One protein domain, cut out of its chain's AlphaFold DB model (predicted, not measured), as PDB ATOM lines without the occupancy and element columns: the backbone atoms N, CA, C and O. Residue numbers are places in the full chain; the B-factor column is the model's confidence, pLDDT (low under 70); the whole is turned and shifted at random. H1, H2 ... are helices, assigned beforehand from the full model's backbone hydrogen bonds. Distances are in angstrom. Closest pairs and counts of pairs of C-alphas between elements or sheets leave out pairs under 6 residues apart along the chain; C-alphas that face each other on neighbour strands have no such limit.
ATOM      1  N   ALA A  56     136.595 183.953 117.817       93.75
ATOM      2  CA  ALA A  56     135.381 183.168 117.602       93.75
ATOM      3  C   ALA A  56     135.551 181.741 118.151       93.75
ATOM      4  O   ALA A  56     136.612 181.133 118.017       93.75
ATOM      5  N   VAL A  57     134.493 181.193 118.750       93.12
ATOM      6  CA  VAL A  57     134.521 179.838 119.316       93.12
ATOM      7  C   VAL A  57     134.721 178.803 118.208       93.12
ATOM      8  O   VAL A  57     133.905 178.699 117.295       93.12
ATOM      9  N   THR A  58     135.781 178.003 118.316       93.06
ATOM     10  CA  THR A  58     136.111 176.921 117.365       93.06
ATOM     11  C   THR A  58     135.992 175.522 117.970       93.06
ATOM     12  O   THR A  58     135.981 174.532 117.240       93.06
ATOM     13  N   PHE A  59     135.885 175.419 119.296       92.81
ATOM     14  CA  PHE A  59     135.853 174.153 120.025       92.81
ATOM     15  C   PHE A  59     134.998 174.260 121.292       92.81
ATOM     16  O   PHE A  59     134.910 175.318 121.909       92.81
ATOM     17  N   ILE A  60     134.381 173.153 121.710       93.62
ATOM     18  CA  ILE A  60     133.619 173.058 122.960       93.62
ATOM     19  C   ILE A  60     134.198 171.908 123.802       93.62
ATOM     20  O   ILE A  60     134.382 170.817 123.263       93.62
ATOM     21  N   PRO A  61     134.425 172.098 125.116       93.88
ATOM     22  CA  PRO A  61     134.173 173.321 125.889       93.88
ATOM     23  C   PRO A  61     135.193 174.439 125.613       93.88
ATOM     24  O   PRO A  61     136.389 174.181 125.528       93.88
ATOM     25  N   THR A  62     134.698 175.680 125.529       95.25
ATOM     26  CA  THR A  62     135.499 176.915 125.577       95.25
ATOM     27  C   THR A  62     135.282 177.583 126.931       95.25
ATOM     28  O   THR A  62     134.142 177.726 127.375       95.25
ATOM     29  N   ILE A  63     136.368 177.975 127.592       95.19
ATOM     30  CA  ILE A  63     136.367 178.579 128.924       95.19
ATOM     31  C   ILE A  63     136.951 179.985 128.828       95.19
ATOM     32  O   ILE A  63     138.083 180.171 128.374       95.19
ATOM     33  N   THR A  64     136.182 180.962 129.299       93.56
ATOM     34  CA  THR A  64     136.661 182.318 129.548       93.56
ATOM     35  C   THR A  64     137.059 182.458 131.014       93.56
ATOM     36  O   THR A  64     136.357 181.980 131.906       93.56
ATOM     37  N   LEU A  65     138.193 183.105 131.274       93.00
ATOM     38  CA  LEU A  65     138.584 183.547 132.611       93.00
ATOM     39  C   LEU A  65     138.711 185.070 132.549       93.00
ATOM     40  O   LEU A  65     139.338 185.591 131.634       93.00
ATOM     41  N   ASP A  66     138.053 185.773 133.469       88.44
ATOM     42  CA  ASP A  66     137.999 187.246 133.495       88.44
ATOM     43  C   ASP A  66     137.598 187.890 132.147       88.44
ATOM     44  O   ASP A  66     138.173 188.864 131.672       88.44
ATOM     45  N   GLY A  67     136.629 187.273 131.460       86.19
ATOM     46  CA  GLY A  67     136.133 187.730 130.157       86.19
ATOM     47  C   GLY A  67     137.048 187.433 128.962       86.19
ATOM     48  O   GLY A  67     136.600 187.560 127.823       86.19
ATOM     49  N   ALA A  68     138.284 186.978 129.185       87.94
ATOM     50  CA  ALA A  68     139.239 186.650 128.134       87.94
ATOM     51  C   ALA A  68     139.292 185.146 127.833       87.94
ATOM     52  O   ALA A  68     139.102 184.291 128.705       87.94
ATOM     53  N   GLN A  69     139.598 184.817 126.578       88.94
ATOM     54  CA  GLN A  69     139.928 183.457 126.158       88.94
ATOM     55  C   GLN A  69     141.449 183.279 126.173       88.94
ATOM     56  O   GLN A  69     142.171 183.850 125.355       88.94
ATOM     57  N   TYR A  70     141.929 182.496 127.137       89.94
ATOM     58  CA  TYR A  70     143.329 182.082 127.229       89.94
ATOM     59  C   TYR A  70     143.538 180.715 126.567       89.94
ATOM     60  O   TYR A  70     142.593 180.100 126.073       89.94
ATOM     61  N   VAL A  71     144.770 180.204 126.638       91.25
ATOM     62  CA  VAL A  71     145.174 178.908 126.083       91.25
ATOM     63  C   VAL A  71     144.280 177.769 126.601       91.25
ATOM     64  O   VAL A  71     144.509 177.208 127.679       91.25
ATOM     65  N   GLN A  72     143.289 177.370 125.799       93.06
ATOM     66  CA  GLN A  72     142.243 176.416 126.200       93.06
ATOM     67  C   GLN A  72     142.815 175.067 126.650       93.06
ATOM     68  O   GLN A  72     142.377 174.497 127.646       93.06
ATOM     69  N   LYS A  73     143.871 174.578 125.985       93.25
ATOM     70  CA  LYS A  73     144.555 173.330 126.364       93.25
ATOM     71  C   LYS A  73     145.131 173.373 127.785       93.25
ATOM     72  O   LYS A  73     145.129 172.350 128.465       93.25
ATOM     73  N   SER A  74     145.636 174.530 128.222       93.31
ATOM     74  CA  SER A  74     146.142 174.718 129.587       93.31
ATOM     75  C   SER A  74     144.989 174.681 130.585       93.31
ATOM     76  O   SER A  74     145.031 173.918 131.549       93.31
ATOM     77  N   ILE A  75     143.929 175.444 130.302       94.88
ATOM     78  CA  ILE A  75     142.759 175.558 131.177       94.88
ATOM     79  C   ILE A  75     142.067 174.202 131.355       94.88
ATOM     80  O   ILE A  75     141.750 173.818 132.476       94.88
ATOM     81  N   LEU A  76     141.869 173.442 130.277       95.25
ATOM     82  CA  LEU A  76     141.220 172.129 130.346       95.25
ATOM     83  C   LEU A  76     142.054 171.087 131.101       95.25
ATOM     84  O   LEU A  76     141.495 170.143 131.653       95.25
ATOM     85  N   LYS A  77     143.382 171.247 131.130       96.69
ATOM     86  CA  LYS A  77     144.281 170.367 131.882       96.69
ATOM     87  C   LYS A  77     144.294 170.703 133.376       96.69
ATOM     88  O   LYS A  77     144.348 169.786 134.190       96.69
ATOM     89  N   ASP A  78     144.280 171.988 133.724       97.06
ATOM     90  CA  ASP A  78     144.332 172.470 135.108       97.06
ATOM     91  C   ASP A  78     143.583 173.802 135.261       97.06
ATOM     92  O   ASP A  78     144.170 174.889 135.263       97.06
ATOM     93  N   LEU A  79     142.257 173.721 135.390       96.25
ATOM     94  CA  LEU A  79     141.414 174.907 135.544       96.25
ATOM     95  C   LEU A  79     141.784 175.690 136.809       96.25
ATOM     96  O   LEU A  79     141.866 176.915 136.769       96.25
ATOM     97  N   PHE A  80     142.032 174.990 137.918       96.81
ATOM     98  CA  PHE A  80     142.319 175.616 139.208       96.81
ATOM     99  C   PHE A  80     143.618 176.428 139.163       96.81
ATOM    100  O   PHE A  80     143.618 177.599 139.542       96.81
ATOM    101  N   GLY A  81     144.699 175.856 138.627       96.06
ATOM    102  CA  GLY A  81     145.972 176.557 138.471       96.06
ATOM    103  C   GLY A  81     145.861 177.801 137.587       96.06
ATOM    104  O   GLY A  81     146.380 178.857 137.953       96.06
ATOM    105  N   ASN A  82     145.134 177.718 136.466       95.12
ATOM    106  CA  ASN A  82     144.920 178.869 135.578       95.12
ATOM    107  C   ASN A  82     144.070 179.962 136.258       95.12
ATOM    108  O   ASN A  82     144.392 181.142 136.131       95.12
ATOM    109  N   VAL A  83     143.047 179.595 137.039       95.62
ATOM    110  CA  VAL A  83     142.273 180.557 137.848       95.62
ATOM    111  C   VAL A  83     143.172 181.255 138.870       95.62
ATOM    112  O   VAL A  83     143.170 182.481 138.943       95.62
ATOM    113  N   CYS A  84     143.984 180.510 139.626       95.69
ATOM    114  CA  CYS A  84     144.906 181.095 140.603       95.69
ATOM    115  C   CYS A  84     145.917 182.049 139.953       95.69
ATOM    116  O   CYS A  84     146.239 183.087 140.532       95.69
ATOM    117  N   GLN A  85     146.407 181.727 138.753       92.81
ATOM    118  CA  GLN A  85     147.293 182.604 137.989       92.81
ATOM    119  C   GLN A  85     146.609 183.919 137.615       92.81
ATOM    120  O   GLN A  85     147.179 184.975 137.882       92.81
ATOM    121  N   VAL A  86     145.396 183.862 137.056       91.12
ATOM    122  CA  VAL A  86     144.619 185.055 136.678       91.12
ATOM    123  C   VAL A  86     144.350 185.932 137.902       91.12
ATOM    124  O   VAL A  86     144.696 187.108 137.895       91.12
ATOM    125  N   VAL A  87     143.860 185.347 138.999       91.81
ATOM    126  CA  VAL A  87     143.575 186.076 140.250       91.81
ATOM    127  C   VAL A  87     144.833 186.711 140.859       91.81
ATOM    128  O   VAL A  87     144.752 187.757 141.494       91.81
ATOM    129  N   SER A  88     146.008 186.112 140.650       92.06
ATOM    130  CA  SER A  88     147.285 186.638 141.153       92.06
ATOM    131  C   SER A  88     147.941 187.677 140.227       92.06
ATOM    132  O   SER A  88     149.102 188.023 140.457       92.06
ATOM    133  N   GLY A  89     147.277 188.107 139.146       85.31
ATOM    134  CA  GLY A  89     147.854 189.005 138.132       85.31
ATOM    135  C   GLY A  89     148.950 188.356 137.274       85.31
ATOM    136  O   GLY A  89     149.735 189.031 136.618       85.31
ATOM    137  N   ARG A  90     149.046 187.022 137.288       81.50
ATOM    138  CA  ARG A  90     150.032 186.226 136.533       81.50
ATOM    139  C   ARG A  90     149.360 185.339 135.490       81.50
ATOM    140  O   ARG A  90     149.895 184.284 135.150       81.50
ATOM    141  N   GLY A  91     148.166 185.730 135.048       72.94
ATOM    142  CA  GLY A  91     147.374 184.974 134.088       72.94
ATOM    143  C   GLY A  91     148.168 184.672 132.811       72.94
ATOM    144  O   GLY A  91     149.064 185.444 132.443       72.94
ATOM    145  N   PRO A  92     147.860 183.562 132.114       71.56
ATOM    146  CA  PRO A  92     148.398 183.327 130.780       71.56
ATOM    147  C   PRO A  92     148.113 184.544 129.901       71.56
ATOM    148  O   PRO A  92     147.107 185.222 130.087       71.56
ATOM    149  N   LYS A  93     148.968 184.845 128.923       69.19
ATOM    150  CA  LYS A  93     148.579 185.862 127.943       69.19
ATOM    151  C   LYS A  93     147.401 185.323 127.120       69.19
ATOM    152  O   LYS A  93     147.385 184.118 126.847       69.19
ATOM    153  N   PRO A  94     146.431 186.175 126.745       65.00
ATOM    154  CA  PRO A  94     145.415 185.804 125.769       65.00
ATOM    155  C   PRO A  94     146.074 185.255 124.502       65.00
ATOM    156  O   PRO A  94     147.207 185.643 124.181       65.00
ATOM    157  N   ASP A  95     145.379 184.371 123.789       61.81
ATOM    158  CA  ASP A  95     145.875 183.860 122.511       61.81
ATOM    159  C   ASP A  95     146.190 185.031 121.556       61.81
ATOM    160  O   ASP A  95     145.599 186.112 121.646       61.81
ATOM    161  N   SER A  96     147.176 184.840 120.671       55.38
ATOM    162  CA  SER A  96     147.830 185.914 119.902       55.38
ATOM    163  C   SER A  96     146.879 186.824 119.115       55.38
ATOM    164  O   SER A  96     147.220 187.981 118.893       55.38
ATOM    165  N   GLU A  97     145.683 186.349 118.762       53.28
ATOM    166  CA  GLU A  97     144.653 187.140 118.074       53.28
ATOM    167  C   GLU A  97     144.130 188.319 118.916       53.28
ATOM    168  O   GLU A  97     143.895 189.402 118.383       53.28
ATOM    169  N   VAL A  98     144.019 188.174 120.242       55.44
ATOM    170  CA  VAL A  98     143.563 189.262 121.133       55.44
ATOM    171  C   VAL A  98     144.624 190.363 121.241       55.44
ATOM    172  O   VAL A  98     144.309 191.550 121.353       55.44
ATOM    173  N   LEU A  99     145.908 189.994 121.169       53.03
ATOM    174  CA  LEU A  99     147.003 190.966 121.139       53.03
ATOM    175  C   LEU A  99     147.009 191.784 119.844       53.03
ATOM    176  O   LEU A  99     147.483 192.922 119.870       53.03
ATOM    177  N   ASP A 100     146.479 191.246 118.747       54.09
ATOM    178  CA  ASP A 100     146.392 191.955 117.474       54.09
ATOM    179  C   ASP A 100     145.284 193.024 117.488       54.09
ATOM    180  O   ASP A 100     145.523 194.142 117.036       54.09
ATOM    181  N   GLU A 101     144.138 192.789 118.138       52.78
ATOM    182  CA  GLU A 101     143.124 193.841 118.354       52.78
ATOM    183  C   GLU A 101     143.630 194.960 119.274       52.78
ATOM    184  O   GLU A 101     143.501 196.147 118.950       52.78
ATOM    185  N   VAL A 102     144.300 194.614 120.381       56.84
ATOM    186  CA  VAL A 102     144.976 195.614 121.225       56.84
ATOM    187  C   VAL A 102     146.037 196.344 120.402       56.84
ATOM    188  O   VAL A 102     146.198 197.557 120.535       56.84
ATOM    189  N   ARG A 103     146.723 195.662 119.476       56.34
ATOM    190  CA  ARG A 103     147.661 196.286 118.540       56.34
ATOM    191  C   ARG A 103     147.016 197.095 117.407       56.34
ATOM    192  O   ARG A 103     147.750 197.758 116.676       56.34
ATOM    193  N   GLN A 104     145.702 197.142 117.285       59.53
ATOM    194  CA  GLN A 104     145.029 198.030 116.337       59.53
ATOM    195  C   GLN A 104     144.546 199.328 117.003       59.53
ATOM    196  O   GLN A 104     144.240 200.298 116.311       59.53
ATOM    197  N   LEU A 105     144.546 199.401 118.341       61.34
ATOM    198  CA  LEU A 105     144.067 200.579 119.064       61.34
ATOM    199  C   LEU A 105     145.003 201.800 118.906       61.34
ATOM    200  O   LEU A 105     146.227 201.645 118.782       61.34
ATOM    201  N   PRO A 106     144.465 203.033 118.974       61.22
ATOM    202  CA  PRO A 106     145.265 204.254 119.053       61.22
ATOM    203  C   PRO A 106     146.227 204.209 120.249       61.22
ATOM    204  O   PRO A 106     145.887 203.694 121.314       61.22
ATOM    205  N   GLY A 107     147.425 204.786 120.110       60.56
ATOM    206  CA  GLY A 107     148.506 204.659 121.103       60.56
ATOM    207  C   GLY A 107     148.175 205.137 122.529       60.56
ATOM    208  O   GLY A 107     148.852 204.745 123.477       60.56
ATOM    209  N   GLN A 108     147.147 205.970 122.717       59.19
ATOM    210  CA  GLN A 108     146.632 206.338 124.046       59.19
ATOM    211  C   GLN A 108     145.733 205.249 124.653       59.19
ATOM    212  O   GLN A 108     145.937 204.892 125.811       59.19
ATOM    213  N   LEU A 109     144.827 204.652 123.869       56.19
ATOM    214  CA  LEU A 109     143.982 203.534 124.311       56.19
ATOM    215  C   LEU A 109     144.790 202.254 124.548       56.19
ATOM    216  O   LEU A 109     144.537 201.554 125.525       56.19
ATOM    217  N   ARG A 110     145.819 201.990 123.729       58.78
ATOM    218  CA  ARG A 110     146.750 200.871 123.964       58.78
ATOM    219  C   ARG A 110     147.416 200.937 125.323       58.78
ATOM    220  O   ARG A 110     147.480 199.933 126.019       58.78
ATOM    221  N   ARG A 111     147.929 202.115 125.689       57.16
ATOM    222  CA  ARG A 111     148.596 202.319 126.978       57.16
ATOM    223  C   ARG A 111     147.603 202.165 128.127       57.16
ATOM    224  O   ARG A 111     147.927 201.471 129.077       57.16
ATOM    225  N   GLY A 112     146.397 202.721 128.004       52.16
ATOM    226  CA  GLY A 112     145.344 202.585 129.017       52.16
ATOM    227  C   GLY A 112     144.917 201.135 129.274       52.16
ATOM    228  O   GLY A 112     144.867 200.721 130.427       52.16
ATOM    229  N   LEU A 113     144.682 200.340 128.224       56.56
ATOM    230  CA  LEU A 113     144.310 198.927 128.385       56.56
ATOM    231  C   LEU A 113     145.462 198.062 128.913       56.56
ATOM    232  O   LEU A 113     145.223 197.150 129.692       56.56
ATOM    233  N   PHE A 114     146.711 198.349 128.534       51.81
ATOM    234  CA  PHE A 114     147.869 197.592 129.025       51.81
ATOM    235  C   PHE A 114     148.086 197.755 130.540       51.81
ATOM    236  O   PHE A 114     148.561 196.826 131.189       51.81
ATOM    237  N   TRP A 115     147.712 198.917 131.092       41.97
ATOM    238  CA  TRP A 115     147.709 199.198 132.534       41.97
ATOM    239  C   TRP A 115     146.516 198.595 133.285       41.97
ATOM    240  O   TRP A 115     146.613 198.415 134.487       41.97
ATOM    241  N   LEU A 116     145.402 198.307 132.608       40.25
ATOM    242  CA  LEU A 116     144.235 197.640 133.206       40.25
ATOM    243  C   LEU A 116     144.349 196.105 133.176       40.25
ATOM    244  O   LEU A 116     143.574 195.423 133.833       40.25
ATOM    245  N   LEU A 117     145.295 195.577 132.393       47.31
ATOM    246  CA  LEU A 117     145.563 194.146 132.207       47.31
ATOM    247  C   LEU A 117     146.875 193.682 132.889       47.31
ATOM    248  O   LEU A 117     147.314 192.559 132.644       47.31
ATOM    249  N   ASN A 118     147.511 194.538 133.703       38.75
ATOM    250  CA  ASN A 118     148.612 194.223 134.636       38.75
ATOM    251  C   ASN A 118     148.234 194.689 136.044       38.75
ATOM    252  O   ASN A 118     148.802 194.124 137.004       38.75
TER     253      ASN A 118
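Overview. This is residues 56 to 118 of the 118 residues of an uncharacterized protein of Anopheles maculatus (UniProt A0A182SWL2). Two small helical corners lie one beyond the other in a flat outline: H1 and H2 make a V at one end, H3 and H4 make a second V at the other, and residues 88 to 95, a short link, join them. A stretch with no named element, residues 56 to 71, leads into H1, and the two Vs have no helix-to-helix contact with each other. The printed part has 63 residues with four named helices in the order H1, H2, H3, H4 and no named strand, and its class is all helix. It is only just compact, close to loose, with a radius of gyration of the C-alphas of 12.7 A, and its C-alphas span 36 by 28 by 14 A.

Along the chain. The printed part begins at Ala 56, with its C-alpha at (135.381, 183.168, 117.602). Residues 56 to 71 bear no named element; within them residues 64 to 65 pair with residues 68 to 69, antiparallel. H1, residues 72 to 77, begins at C-alpha 72 at (142.243, 176.416, 126.200) and is 8.5 A long from first to last C-alpha. H2, residues 79 to 87, is 12.3 A long. H3, residues 96 to 102, is 10.2 A long. H4, residues 107 to 116, is the longest helix by residues, at 14.6 A, and ends at C-alpha 116 at (144.235, 197.640, 133.206).

Arrangement. H1 and H2 are close but not clearly touching; their closest C-alphas are those of Ile 75 and Asn 82, 5.9 A apart. They run opposite ways at a steep tilt of 60 degrees. H2 and H3 are apart. H3 and H4 are close but not clearly touching; their closest C-alphas are those of Val 102 and Arg 110, 6.2 A apart. They too run opposite ways at a steep tilt of 60 degrees. H1 is apart from H3 and from H4, and H2 is apart from H4. Each O i to N i+4 pair is within hydrogen-bond range in H1, H2 and H3; in H4 it is 5 of 6.

Size, cuts and confidence. The two C-alphas farthest apart are those of Lys 77 and Gln 108, 36.9 A. The printed part has no cut and ends at Asn 118, the chain's last residue. The links from H1 to H2 and from H3 to H4 are tight, that from H2 to H3 is short, and no link is long. The mean pLDDT of the printed part is 76.6; residues 93 to 118 are under 70, and H3 and H4 have means of 54 and 53.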